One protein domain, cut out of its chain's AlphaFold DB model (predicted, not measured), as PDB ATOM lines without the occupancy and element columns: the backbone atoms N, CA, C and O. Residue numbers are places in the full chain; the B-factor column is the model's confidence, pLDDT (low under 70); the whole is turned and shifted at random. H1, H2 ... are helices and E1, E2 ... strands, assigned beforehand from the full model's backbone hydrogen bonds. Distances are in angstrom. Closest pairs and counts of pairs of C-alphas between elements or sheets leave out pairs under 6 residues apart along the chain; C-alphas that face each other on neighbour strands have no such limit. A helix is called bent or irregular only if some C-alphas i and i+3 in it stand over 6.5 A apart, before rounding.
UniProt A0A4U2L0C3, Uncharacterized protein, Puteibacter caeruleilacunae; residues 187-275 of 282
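This is residues 187 to 275 of the 282 residues of an uncharacterized protein of Puteibacter caeruleilacunae (UniProt A0A4U2L0C3). A strongly twisted sheet of four antiparallel strands, E1 to E4, rolls up into a small, incomplete barrel, with E1 and E2 sharply bent and the edge strands E3 and E4 coming near each other at one place. From E4 a long link, residues 239 to 260, leads to a tail with two short helices, H1 and H2, which lie farthest from the middle of the domain. The printed part has 89 residues, with four named strands followed by two named helices, and its class is mixed, helices and strands. The sheet's order is E3, E2, E1, E4, and the whole is compact, with a radius of gyration of the C-alphas of 13.4 A and spans of 38 by 31 by 23 A.

E1 is residues 187 to 197, 20.9 A from first to last C-alpha, and begins with C-alpha 187 at (144.373, 128.113, 161.959). E2 is residues 200 to 210, 21.3 A long. E3 is residues 218 to 222, and E4 is residues 231 to 238, 20.7 A long, ending with C-alpha 238 at (139.898, 129.797, 166.110). H1 is residues 261 to 266. H2 is residues 271 to 274, ending with C-alpha 274 at (165.168, 133.945, 147.799).

E1 bends by 100 degrees at residue 190, E2 by 98 degrees at residue 207, and E4 by 58 degrees at residue 234. E1 and E2 form a hairpin, with N 194 and O 202 at 2.8 A, within hydrogen-bond range. E2 and E3 form another hairpin, with N 203 and O 219 at 2.8 A. E1, E2 and E3 are a meander, each strand the antiparallel neighbour of the one before. With E4 they make a Greek key, in which the fourth strand is the antiparallel neighbour of the first; N 235 and O 189 are 2.8 A apart. The closest C-alphas of edge strands E3 and E4, those of Phe 221 and Ile 237, are 6.9 A apart. H1 only grazes the sheet, with residues 261 to 263. H2 is not on the sheet, and is close to H1 but not clearly touching it, the closest C-alphas, of Thr 261 and Pro 271, being 8.0 A apart. In H1, 1 of 2 O i to N i+4 pairs is within hydrogen-bond range; H2 is too short for such a pair.

The C-alphas of Lys 198 and Glu 272, the two farthest apart, are 40.8 A apart. The printed part has no cut. The link from E4 to H1 is long, with 22 residues. In it, residues 246 to 247 pair with residues 250 to 251, antiparallel. The mean pLDDT of the printed part is 84.4, and residues 258 to 275 are under 70.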
ATOM      1  N   ILE A 187     143.646 127.854 163.193       95.25
ATOM      2  CA  ILE A 187     144.373 128.113 161.959       95.25
ATOM      3  C   ILE A 187     145.334 129.274 162.224       95.25
ATOM      4  O   ILE A 187     144.900 130.366 162.591       95.25
ATOM      5  N   LEU A 188     146.640 129.053 162.060       95.06
ATOM      6  CA  LEU A 188     147.647 130.117 162.104       95.06
ATOM      7  C   LEU A 188     148.139 130.365 160.688       95.06
ATOM      8  O   LEU A 188     148.805 129.512 160.105       95.06
ATOM      9  N   VAL A 189     147.818 131.534 160.150       93.38
ATOM     10  CA  VAL A 189     148.053 131.861 158.742       93.38
ATOM     11  C   VAL A 189     148.728 133.200 158.582       93.38
ATOM     12  O   VAL A 189     148.541 134.106 159.391       93.38
ATOM     13  N   TYR A 190     149.481 133.328 157.500       92.38
ATOM     14  CA  TYR A 190     150.004 134.589 157.011       92.38
ATOM     15  C   TYR A 190     149.484 134.839 155.597       92.38
ATOM     16  O   TYR A 190     149.475 133.943 154.752       92.38
ATOM     17  N   GLY A 191     149.015 136.056 155.338       91.75
ATOM     18  CA  GLY A 191     148.451 136.409 154.040       91.75
ATOM     19  C   GLY A 191     147.857 137.806 154.003       91.75
ATOM     20  O   GLY A 191     147.950 138.566 154.972       91.75
ATOM     21  N   GLN A 192     147.266 138.148 152.861       93.56
ATOM     22  CA  GLN A 192     146.690 139.467 152.624       93.56
ATOM     23  C   GLN A 192     145.265 139.531 153.178       93.56
ATOM     24  O   GLN A 192     144.411 138.718 152.824       93.56
ATOM     25  N   VAL A 193     144.987 140.508 154.041       95.44
ATOM     26  CA  VAL A 193     143.672 140.672 154.676       95.44
ATOM     27  C   VAL A 193     142.816 141.665 153.902       95.44
ATOM     28  O   VAL A 193     143.246 142.774 153.595       95.44
ATOM     29  N   PHE A 194     141.558 141.310 153.659       96.94
ATOM     30  CA  PHE A 194     140.534 142.160 153.063       96.94
ATOM     31  C   PHE A 194     139.365 142.335 154.028       96.94
ATOM     32  O   PHE A 194     139.026 141.443 154.807       96.94
ATOM     33  N   ARG A 195     138.742 143.514 153.979       96.69
ATOM     34  CA  ARG A 195     137.588 143.848 154.812       96.69
ATOM     35  C   ARG A 195     136.307 143.656 154.009       96.69
ATOM     36  O   ARG A 195     136.043 144.437 153.101       96.69
ATOM     37  N   ASP A 196     135.492 142.690 154.417       95.81
ATOM     38  CA  ASP A 196     134.193 142.408 153.787       95.81
ATOM     39  C   ASP A 196     133.029 143.092 154.526       95.81
ATOM     40  O   ASP A 196     131.914 143.202 154.019       95.81
ATOM     41  N   GLY A 197     133.270 143.575 155.748       92.94
ATOM     42  CA  GLY A 197     132.275 144.293 156.535       92.94
ATOM     43  C   GLY A 197     132.823 144.819 157.856       92.94
ATOM     44  O   GLY A 197     134.022 144.787 158.139       92.94
ATOM     45  N   LYS A 198     131.940 145.340 158.710       94.19
ATOM     46  CA  LYS A 198     132.334 145.754 160.062       94.19
ATOM     47  C   LYS A 198     132.676 144.514 160.895       94.19
ATOM     48  O   LYS A 198     131.788 143.715 161.172       94.19
ATOM     49  N   GLY A 199     133.948 144.381 161.279       95.88
ATOM     50  CA  GLY A 199     134.453 143.252 162.064       95.88
ATOM     51  C   GLY A 199     134.501 141.924 161.306       95.88
ATOM     52  O   GLY A 199     134.711 140.902 161.945       95.88
ATOM     53  N   LYS A 200     134.292 141.936 159.982       97.88
ATOM     54  CA  LYS A 200     134.306 140.758 159.105       97.88
ATOM     55  C   LYS A 200     135.421 140.893 158.082       97.88
ATOM     56  O   LYS A 200     135.488 141.907 157.378       97.88
ATOM     57  N   TYR A 201     136.254 139.870 158.001       98.31
ATOM     58  CA  TYR A 201     137.458 139.857 157.194       98.31
ATOM     59  C   TYR A 201     137.593 138.532 156.453       98.31
ATOM     60  O   TYR A 201     137.113 137.489 156.903       98.31
ATOM     61  N   ARG A 202     138.309 138.584 155.336       97.00
ATOM     62  CA  ARG A 202     138.838 137.408 154.652       97.00
ATOM     63  C   ARG A 202     140.339 137.578 154.484       97.00
ATOM     64  O   ARG A 202     140.808 138.687 154.238       97.00
ATOM     65  N   LEU A 203     141.081 136.495 154.635       95.88
ATOM     66  CA  LEU A 203     142.519 136.440 154.424       95.88
ATOM     67  C   LEU A 203     142.777 135.538 153.221       95.88
ATOM     68  O   LEU A 203     142.387 134.373 153.231       95.88
ATOM     69  N   GLU A 204     143.397 136.088 152.180       93.75
ATOM     70  CA  GLU A 204     143.952 135.296 151.081       93.75
ATOM     71  C   GLU A 204     145.297 134.748 151.551       93.75
ATOM     72  O   GLU A 204     146.245 135.503 151.791       93.75
ATOM     73  N   THR A 205     145.337 133.439 151.796       89.75
ATOM     74  CA  THR A 205     146.446 132.805 152.501       89.75
ATOM     75  C   THR A 205     147.640 132.666 151.586       89.75
ATOM     76  O   THR A 205     147.568 132.025 150.543       89.75
ATOM     77  N   CYS A 206     148.760 133.223 152.026       84.56
ATOM     78  CA  CYS A 206     150.048 132.926 151.431       84.56
ATOM     79  C   CYS A 206     150.688 131.690 152.053       84.56
ATOM     80  O   CYS A 206     151.368 130.933 151.368       84.56
ATOM     81  N   HIS A 207     150.500 131.521 153.362       85.06
ATOM     82  CA  HIS A 207     151.173 130.498 154.139       85.06
ATOM     83  C   HIS A 207     150.339 130.029 155.324       85.06
ATOM     84  O   HIS A 207     149.772 130.846 156.055       85.06
ATOM     85  N   CYS A 208     150.309 128.716 155.535       89.12
ATOM     86  CA  CYS A 208     149.655 128.077 156.669       89.12
ATOM     87  C   CYS A 208     150.708 127.470 157.595       89.12
ATOM     88  O   CYS A 208     151.460 126.593 157.183       89.12
ATOM     89  N   VAL A 209     150.752 127.929 158.845       89.81
ATOM     90  CA  VAL A 209     151.628 127.376 159.890       89.81
ATOM     91  C   VAL A 209     150.930 126.236 160.634       89.81
ATOM     92  O   VAL A 209     151.547 125.219 160.926       89.81
ATOM     93  N   TYR A 210     149.641 126.410 160.942       87.62
ATOM     94  CA  TYR A 210     148.804 125.409 161.608       87.62
ATOM     95  C   TYR A 210     147.405 125.379 161.024       87.62
ATOM     96  O   TYR A 210     146.880 126.414 160.614       87.62
ATOM     97  N   GLY A 211     146.774 124.215 161.146       90.44
ATOM     98  CA  GLY A 211     145.388 124.001 160.769       90.44
ATOM     99  C   GLY A 211     145.240 123.603 159.307       90.44
ATOM    100  O   GLY A 211     146.211 123.440 158.568       90.44
ATOM    101  N   GLN A 212     143.992 123.410 158.903       89.00
ATOM    102  CA  GLN A 212     143.639 123.057 157.535       89.00
ATOM    103  C   GLN A 212     142.999 124.255 156.849       89.00
ATOM    104  O   GLN A 212     142.176 124.955 157.438       89.00
ATOM    105  N   ILE A 213     143.371 124.462 155.592       88.38
ATOM    106  CA  ILE A 213     142.771 125.465 154.717       88.38
ATOM    107  C   ILE A 213     142.166 124.718 153.545       88.38
ATOM    108  O   ILE A 213     142.722 123.724 153.073       88.38
ATOM    109  N   ASP A 214     141.001 125.170 153.104       86.94
ATOM    110  CA  ASP A 214     140.376 124.607 151.922       86.94
ATOM    111  C   ASP A 214     141.172 124.938 150.643       86.94
ATOM    112  O   ASP A 214     142.094 125.757 150.622       86.94
ATOM    113  N   ALA A 215     140.789 124.303 149.537       83.81
ATOM    114  CA  ALA A 215     141.445 124.498 148.247       83.81
ATOM    115  C   ALA A 215     141.314 125.930 147.688       83.81
ATOM    116  O   ALA A 215     141.996 126.258 146.720       83.81
ATOM    117  N   SER A 216     140.444 126.777 148.256       88.06
ATOM    118  CA  SER A 216     140.337 128.178 147.840       88.06
ATOM    119  C   SER A 216     141.490 129.027 148.374       88.06
ATOM    120  O   SER A 216     141.775 130.082 147.808       88.06
ATOM    121  N   GLY A 217     142.144 128.591 149.458       87.62
ATOM    122  CA  GLY A 217     143.186 129.361 150.138       87.62
ATOM    123  C   GLY A 217     142.654 130.582 150.897       87.62
ATOM    124  O   GLY A 217     143.443 131.373 151.414       87.62
ATOM    125  N   ILE A 218     141.333 130.770 150.979       94.06
ATOM    126  CA  ILE A 218     140.706 131.922 151.628       94.06
ATOM    127  C   ILE A 218     140.194 131.517 153.007       94.06
ATOM    128  O   ILE A 218     139.368 130.621 153.135       94.06
ATOM    129  N   VAL A 219     140.614 132.242 154.044       96.00
ATOM    130  CA  VAL A 219     140.105 132.049 155.408       96.00
ATOM    131  C   VAL A 219     139.240 133.237 155.807       96.00
ATOM    132  O   VAL A 219     139.706 134.374 155.860       96.00
ATOM    133  N   GLN A 220     137.966 132.985 156.103       97.12
ATOM    134  CA  GLN A 220     137.059 133.998 156.641       97.12
ATOM    135  C   GLN A 220     137.124 134.027 158.165       97.12
ATOM    136  O   GLN A 220     137.134 132.986 158.821       97.12
ATOM    137  N   PHE A 221     137.133 135.227 158.738       98.00
ATOM    138  CA  PHE A 221     137.161 135.398 160.183       98.00
ATOM    139  C   PHE A 221     136.555 136.731 160.621       98.00
ATOM    140  O   PHE A 221     136.415 137.683 159.849       98.00
ATOM    141  N   ASN A 222     136.196 136.803 161.897       98.25
ATOM    142  CA  ASN A 222     135.761 138.029 162.542       98.25
ATOM    143  C   ASN A 222     136.839 138.530 163.504       98.25
ATOM    144  O   ASN A 222     137.578 137.741 164.087       98.25
ATOM    145  N   SER A 223     136.920 139.846 163.683       97.44
ATOM    146  CA  SER A 223     137.872 140.457 164.608       97.44
ATOM    147  C   SER A 223     137.370 141.797 165.138       97.44
ATOM    148  O   SER A 223     136.640 142.530 164.466       97.44
ATOM    149  N   HIS A 224     137.794 142.124 166.359       94.81
ATOM    150  CA  HIS A 224     137.651 143.458 166.942       94.81
ATOM    151  C   HIS A 224     138.833 144.381 166.614       94.81
ATOM    152  O   HIS A 224     138.742 145.588 166.840       94.81
ATOM    153  N   PHE A 225     139.944 143.831 166.117       93.50
ATOM    154  CA  PHE A 225     141.068 144.597 165.600       93.50
ATOM    155  C   PHE A 225     140.738 145.124 164.200       93.50
ATOM    156  O   PHE A 225     140.259 144.394 163.333       93.50
ATOM    157  N   GLU A 226     140.998 146.410 163.966       93.38
ATOM    158  CA  GLU A 226     140.781 147.014 162.656       93.38
ATOM    159  C   GLU A 226     141.991 146.779 161.749       93.38
ATOM    160  O   GLU A 226     142.929 147.572 161.719       93.38
ATOM    161  N   PHE A 227     141.959 145.685 160.988       93.75
ATOM    162  CA  PHE A 227     142.950 145.440 159.941       93.75
ATOM    163  C   PHE A 227     142.829 146.461 158.807       93.75
ATOM    164  O   PHE A 227     141.724 146.803 158.367       93.75
ATOM    165  N   HIS A 228     143.975 146.896 158.287       90.81
ATOM    166  CA  HIS A 228     144.022 147.650 157.043       90.81
ATOM    167  C   HIS A 228     143.864 146.684 155.866       90.81
ATOM    168  O   HIS A 228     144.639 145.746 155.709       90.81
ATOM    169  N   GLY A 229     142.836 146.898 155.045       90.25
ATOM    170  CA  GLY A 229     142.606 146.075 153.859       90.25
ATOM    171  C   GLY A 229     143.780 146.155 152.876       90.25
ATOM    172  O   GLY A 229     144.349 147.227 152.672       90.25
ATOM    173  N   GLY A 230     144.133 145.022 152.274       87.19
ATOM    174  CA  GLY A 230     145.250 144.879 151.341       87.19
ATOM    175  C   GLY A 230     146.619 144.719 152.008       87.19
ATOM    176  O   GLY A 230     147.616 144.609 151.296       87.19
ATOM    177  N   TRP A 231     146.703 144.707 153.340       90.62
ATOM    178  CA  TRP A 231     147.964 144.505 154.061       90.62
ATOM    179  C   TRP A 231     148.151 143.041 154.459       90.62
ATOM    180  O   TRP A 231     147.183 142.296 154.621       90.62
ATOM    181  N   TYR A 232     149.413 142.651 154.627       90.75
ATOM    182  CA  TYR A 232     149.798 141.310 155.046       90.75
ATOM    183  C   TYR A 232     149.893 141.207 156.563       90.75
ATOM    184  O   TYR A 232     150.536 142.044 157.203       90.75
ATOM    185  N   TYR A 233     149.284 140.164 157.120       92.88
ATOM    186  CA  TYR A 233     149.249 139.916 158.558       92.88
ATOM    187  C   TYR A 233     149.399 138.432 158.865       92.88
ATOM    188  O   TYR A 233     148.891 137.590 158.125       92.88
ATOM    189  N   THR A 234     150.047 138.126 159.990       93.88
ATOM    190  CA  THR A 234     149.967 136.802 160.616       93.88
ATOM    191  C   THR A 234     148.804 136.800 161.594       93.88
ATOM    192  O   THR A 234     148.797 137.605 162.522       93.88
ATOM    193  N   VAL A 235     147.827 135.915 161.407       95.69
ATOM    194  CA  VAL A 235     146.593 135.868 162.200       95.69
ATOM    195  C   VAL A 235     146.390 134.457 162.740       95.69
ATOM    196  O   VAL A 235     146.446 133.483 161.993       95.69
ATOM    197  N   LEU A 236     146.137 134.355 164.047       97.00
ATOM    198  CA  LEU A 236     145.616 133.137 164.659       97.00
ATOM    199  C   LEU A 236     144.089 133.221 164.664       97.00
ATOM    200  O   LEU A 236     143.519 134.162 165.215       97.00
ATOM    201  N   ILE A 237     143.435 132.238 164.065       97.25
ATOM    202  CA  ILE A 237     141.984 132.150 163.936       97.25
ATOM    203  C   ILE A 237     141.542 130.876 164.643       97.25
ATOM    204  O   ILE A 237     142.128 129.822 164.435       97.25
ATOM    205  N   ASN A 238     140.511 130.957 165.474       96.19
ATOM    206  CA  ASN A 238     139.898 129.797 166.110       96.19
ATOM    207  C   ASN A 238     138.383 129.904 165.941       96.19
ATOM    208  O   ASN A 238     137.792 130.917 166.325       96.19
ATOM    209  N   ASN A 239     137.763 128.911 165.302       93.62
ATOM    210  CA  ASN A 239     136.330 128.911 164.983       93.62
ATOM    211  C   ASN A 239     135.838 130.204 164.305       93.62
ATOM    212  O   ASN A 239     134.818 130.787 164.677       93.62
ATOM    213  N   GLY A 240     136.596 130.688 163.317       95.19
ATOM    214  CA  GLY A 240     136.258 131.898 162.560       95.19
ATOM    215  C   GLY A 240     136.347 133.200 163.367       95.19
ATOM    216  O   GLY A 240     135.791 134.217 162.948       95.19
ATOM    217  N   GLN A 241     137.016 133.194 164.522       97.38
ATOM    218  CA  GLN A 241     137.304 134.379 165.332       97.38
ATOM    219  C   GLN A 241     138.815 134.580 165.454       97.38
ATOM    220  O   GLN A 241     139.552 133.631 165.711       97.38
ATOM    221  N   GLU A 242     139.279 135.817 165.297       97.19
ATOM    222  CA  GLU A 242     140.663 136.186 165.590       97.19
ATOM    223  C   GLU A 242     140.960 135.982 167.077       97.19
ATOM    224  O   GLU A 242     140.259 136.474 167.966       97.19
ATOM    225  N   VAL A 243     142.047 135.270 167.341       96.56
ATOM    226  CA  VAL A 243     142.606 135.094 168.669       96.56
ATOM    227  C   VAL A 243     143.816 135.999 168.795       96.56
ATOM    228  O   VAL A 243     144.886 135.736 168.249       96.56
ATOM    229  N   ARG A 244     143.657 137.065 169.574       93.75
ATOM    230  CA  ARG A 244     144.710 138.058 169.743       93.75
ATOM    231  C   ARG A 244     145.839 137.545 170.631       93.75
ATOM    232  O   ARG A 244     145.649 137.299 171.825       93.75
ATOM    233  N   ILE A 245     147.041 137.452 170.072       92.88
ATOM    234  CA  ILE A 245     148.233 136.948 170.759       92.88
ATOM    235  C   ILE A 245     149.255 138.080 170.892       92.88
ATOM    236  O   ILE A 245     149.767 138.595 169.905       92.88
ATOM    237  N   LYS A 246     149.564 138.482 172.132       90.88
ATOM    238  CA  LYS A 246     150.491 139.590 172.423       90.88
ATOM    239  C   LYS A 246     151.712 139.150 173.208       90.88
ATOM    240  O   LYS A 246     151.616 138.330 174.124       90.88
ATOM    241  N   ARG A 247     152.845 139.799 172.936       84.00
ATOM    242  CA  ARG A 247     154.077 139.674 173.720       84.00
ATOM    243  C   ARG A 247     154.687 141.049 173.982       84.00
ATOM    244  O   ARG A 247     155.406 141.612 173.161       84.00
ATOM    245  N   GLY A 248     154.438 141.578 175.178       84.12
ATOM    246  CA  GLY A 248     154.817 142.952 175.512       84.12
ATOM    247  C   GLY A 248     154.008 143.940 174.673       84.12
ATOM    248  O   GLY A 248     152.782 143.921 174.736       84.12
ATOM    249  N   PHE A 249     154.693 144.776 173.890       80.75
ATOM    250  CA  PHE A 249     154.063 145.740 172.980       80.75
ATOM    251  C   PHE A 249     153.816 145.192 171.571       80.75
ATOM    252  O   PHE A 249     153.180 145.877 170.780       80.75
ATOM    253  N   HIS A 250     154.307 143.990 171.265       84.00
ATOM    254  CA  HIS A 250     154.164 143.383 169.947       84.00
ATOM    255  C   HIS A 250     152.911 142.521 169.881       84.00
ATOM    256  O   HIS A 250     152.632 141.739 170.802       84.00
ATOM    257  N   ASP A 251     152.183 142.667 168.784       90.06
ATOM    258  CA  ASP A 251     151.060 141.816 168.418       90.06
ATOM    259  C   ASP A 251     151.534 140.736 167.436       90.06
ATOM    260  O   ASP A 251     152.549 140.903 166.757       90.06
ATOM    261  N   LEU A 252     150.816 139.618 167.349       91.00
ATOM    262  CA  LEU A 252     151.110 138.585 166.354       91.00
ATOM    263  C   LEU A 252     151.002 139.147 164.931       91.00
ATOM    264  O   LEU A 252     151.772 138.761 164.060       91.00
ATOM    265  N   HIS A 253     150.122 140.129 164.736       90.38
ATOM    266  CA  HIS A 253     149.943 140.851 163.478       90.38
ATOM    267  C   HIS A 253     151.223 141.550 162.985       90.38
ATOM    268  O   HIS A 253     151.359 141.778 161.786       90.38
ATOM    269  N   ASP A 254     152.164 141.870 163.883       85.69
ATOM    270  CA  ASP A 254     153.447 142.491 163.527       85.69
ATOM    271  C   ASP A 254     154.448 141.476 162.952       85.69
ATOM    272  O   ASP A 254     155.472 141.858 162.377       85.69
ATOM    273  N   LEU A 255     154.184 140.177 163.131       86.50
ATOM    274  CA  LEU A 255     155.022 139.112 162.608       86.50
ATOM    275  C   LEU A 255     154.787 138.986 161.102       86.50
ATOM    276  O   LEU A 255     153.680 138.686 160.655       86.50
ATOM    277  N   LYS A 256     155.843 139.196 160.319       83.00
ATOM    278  CA  LYS A 256     155.830 138.988 158.868       83.00
ATOM    279  C   LYS A 256     156.526 137.677 158.570       83.00
ATOM    280  O   LYS A 256     157.755 137.627 158.640       83.00
ATOM    281  N   LEU A 257     155.752 136.623 158.338       83.62
ATOM    282  CA  LEU A 257     156.313 135.323 157.998       83.62
ATOM    283  C   LEU A 257     156.853 135.336 156.571       83.62
ATOM    284  O   LEU A 257     156.404 136.106 155.719       83.62
ATOM    285  N   ASN A 258     157.874 134.523 156.340       67.00
ATOM    286  CA  ASN A 258     158.648 134.553 155.118       67.00
ATOM    287  C   ASN A 258     158.014 133.662 154.047       67.00
ATOM    288  O   ASN A 258     158.579 132.648 153.660       67.00
ATOM    289  N   SER A 259     156.820 134.025 153.586       62.62
ATOM    290  CA  SER A 259     156.177 133.320 152.477       62.62
ATOM    291  C   SER A 259     154.936 134.064 152.008       62.62
ATOM    292  O   SER A 259     153.859 133.950 152.577       62.62
ATOM    293  N   CYS A 260     155.096 134.808 150.917       61.69
ATOM    294  CA  CYS A 260     154.104 134.851 149.846       61.69
ATOM    295  C   CYS A 260     154.779 134.324 148.584       61.69
ATOM    296  O   CYS A 260     154.939 135.026 147.591       61.69
ATOM    297  N   THR A 261     155.237 133.074 148.646       49.62
ATOM    298  CA  THR A 261     155.829 132.361 147.505       49.62
ATOM    299  C   THR A 261     154.862 132.268 146.327       49.62
ATOM    300  O   THR A 261     155.312 132.192 145.193       49.62
ATOM    301  N   PHE A 262     153.551 132.414 146.551       45.50
ATOM    302  CA  PHE A 262     152.546 132.442 145.486       45.50
ATOM    303  C   PHE A 262     152.749 133.549 144.436       45.50
ATOM    304  O   PHE A 262     152.323 133.374 143.296       45.50
ATOM    305  N   GLU A 263     153.380 134.683 144.766       48.22
ATOM    306  CA  GLU A 263     153.746 135.679 143.745       48.22
ATOM    307  C   GLU A 263     155.026 135.290 142.997       48.22
ATOM    308  O   GLU A 263     155.122 135.517 141.796       48.22
ATOM    309  N   PHE A 264     155.980 134.642 143.662       50.19
ATOM    310  CA  PHE A 264     157.270 134.268 143.075       50.19
ATOM    311  C   PHE A 264     157.188 133.009 142.209       50.19
ATOM    312  O   PHE A 264     157.779 132.985 141.135       50.19
ATOM    313  N   GLU A 265     156.376 132.023 142.590       48.72
ATOM    314  CA  GLU A 265     156.042 130.870 141.746       48.72
ATOM    315  C   GLU A 265     155.268 131.305 140.495       48.72
ATOM    316  O   GLU A 265     155.562 130.840 139.395       48.72
ATOM    317  N   LYS A 266     154.353 132.284 140.617       50.38
ATOM    318  CA  LYS A 266     153.709 132.932 139.457       50.38
ATOM    319  C   LYS A 266     154.710 133.657 138.551       50.38
ATOM    320  O   LYS A 266     154.442 133.811 137.362       50.38
ATOM    321  N   LEU A 267     155.835 134.107 139.104       51.97
ATOM    322  CA  LEU A 267     156.933 134.755 138.382       51.97
ATOM    323  C   LEU A 267     158.043 133.773 137.956       51.97
ATOM    324  O   LEU A 267     158.995 134.203 137.308       51.97
ATOM    325  N   GLY A 268     157.932 132.480 138.288       56.09
ATOM    326  CA  GLY A 268     158.936 131.457 137.976       56.09
ATOM    327  C   GLY A 268     160.271 131.622 138.712       56.09
ATOM    328  O   GLY A 268     161.300 131.196 138.194       56.09
ATOM    329  N   ILE A 269     160.284 132.273 139.879       55.78
ATOM    330  CA  ILE A 269     161.495 132.495 140.680       55.78
ATOM    331  C   ILE A 269     161.670 131.333 141.661       55.78
ATOM    332  O   ILE A 269     160.809 131.091 142.505       55.78
ATOM    333  N   GLU A 270     162.797 130.630 141.553       58.31
ATOM    334  CA  GLU A 270     163.121 129.481 142.403       58.31
ATOM    335  C   GLU A 270     163.356 129.896 143.874       58.31
ATOM    336  O   GLU A 270     163.980 130.933 144.126       58.31
ATOM    337  N   PRO A 271     162.907 129.096 144.865       55.81
ATOM    338  CA  PRO A 271     163.104 129.366 146.296       55.81
ATOM    339  C   PRO A 271     164.555 129.621 146.723       55.81
ATOM    340  O   PRO A 271     164.808 130.442 147.608       55.81
ATOM    341  N   GLU A 272     165.513 128.982 146.052       55.66
ATOM    342  CA  GLU A 272     166.953 129.135 146.290       55.66
ATOM    343  C   GLU A 272     167.429 130.577 146.048       55.66
ATOM    344  O   GLU A 272     168.247 131.111 146.802       55.66
ATOM    345  N   LEU A 273     166.845 131.263 145.058       51.25
ATOM    346  CA  LEU A 273     167.139 132.665 144.735       51.25
ATOM    347  C   LEU A 273     166.603 133.644 145.792       51.25
ATOM    348  O   LEU A 273     166.978 134.817 145.793       51.25
ATOM    349  N   MET A 274     165.744 133.169 146.698       55.59
ATOM    350  CA  MET A 274     165.168 133.945 147.799       55.59
ATOM    351  C   MET A 274     165.914 133.746 149.127       55.59
ATOM    352  O   MET A 274     165.490 134.279 150.152       55.59
ATOM    353  N   GLY A 275     167.030 133.007 149.126       54.75
ATOM    354  CA  GLY A 275     167.804 132.753 150.340       54.75
ATOM    355  C   GLY A 275     167.169 131.707 151.265       54.75
ATOM    356  O   GLY A 275     167.391 131.750 152.476       54.75
TER     357      GLY A 275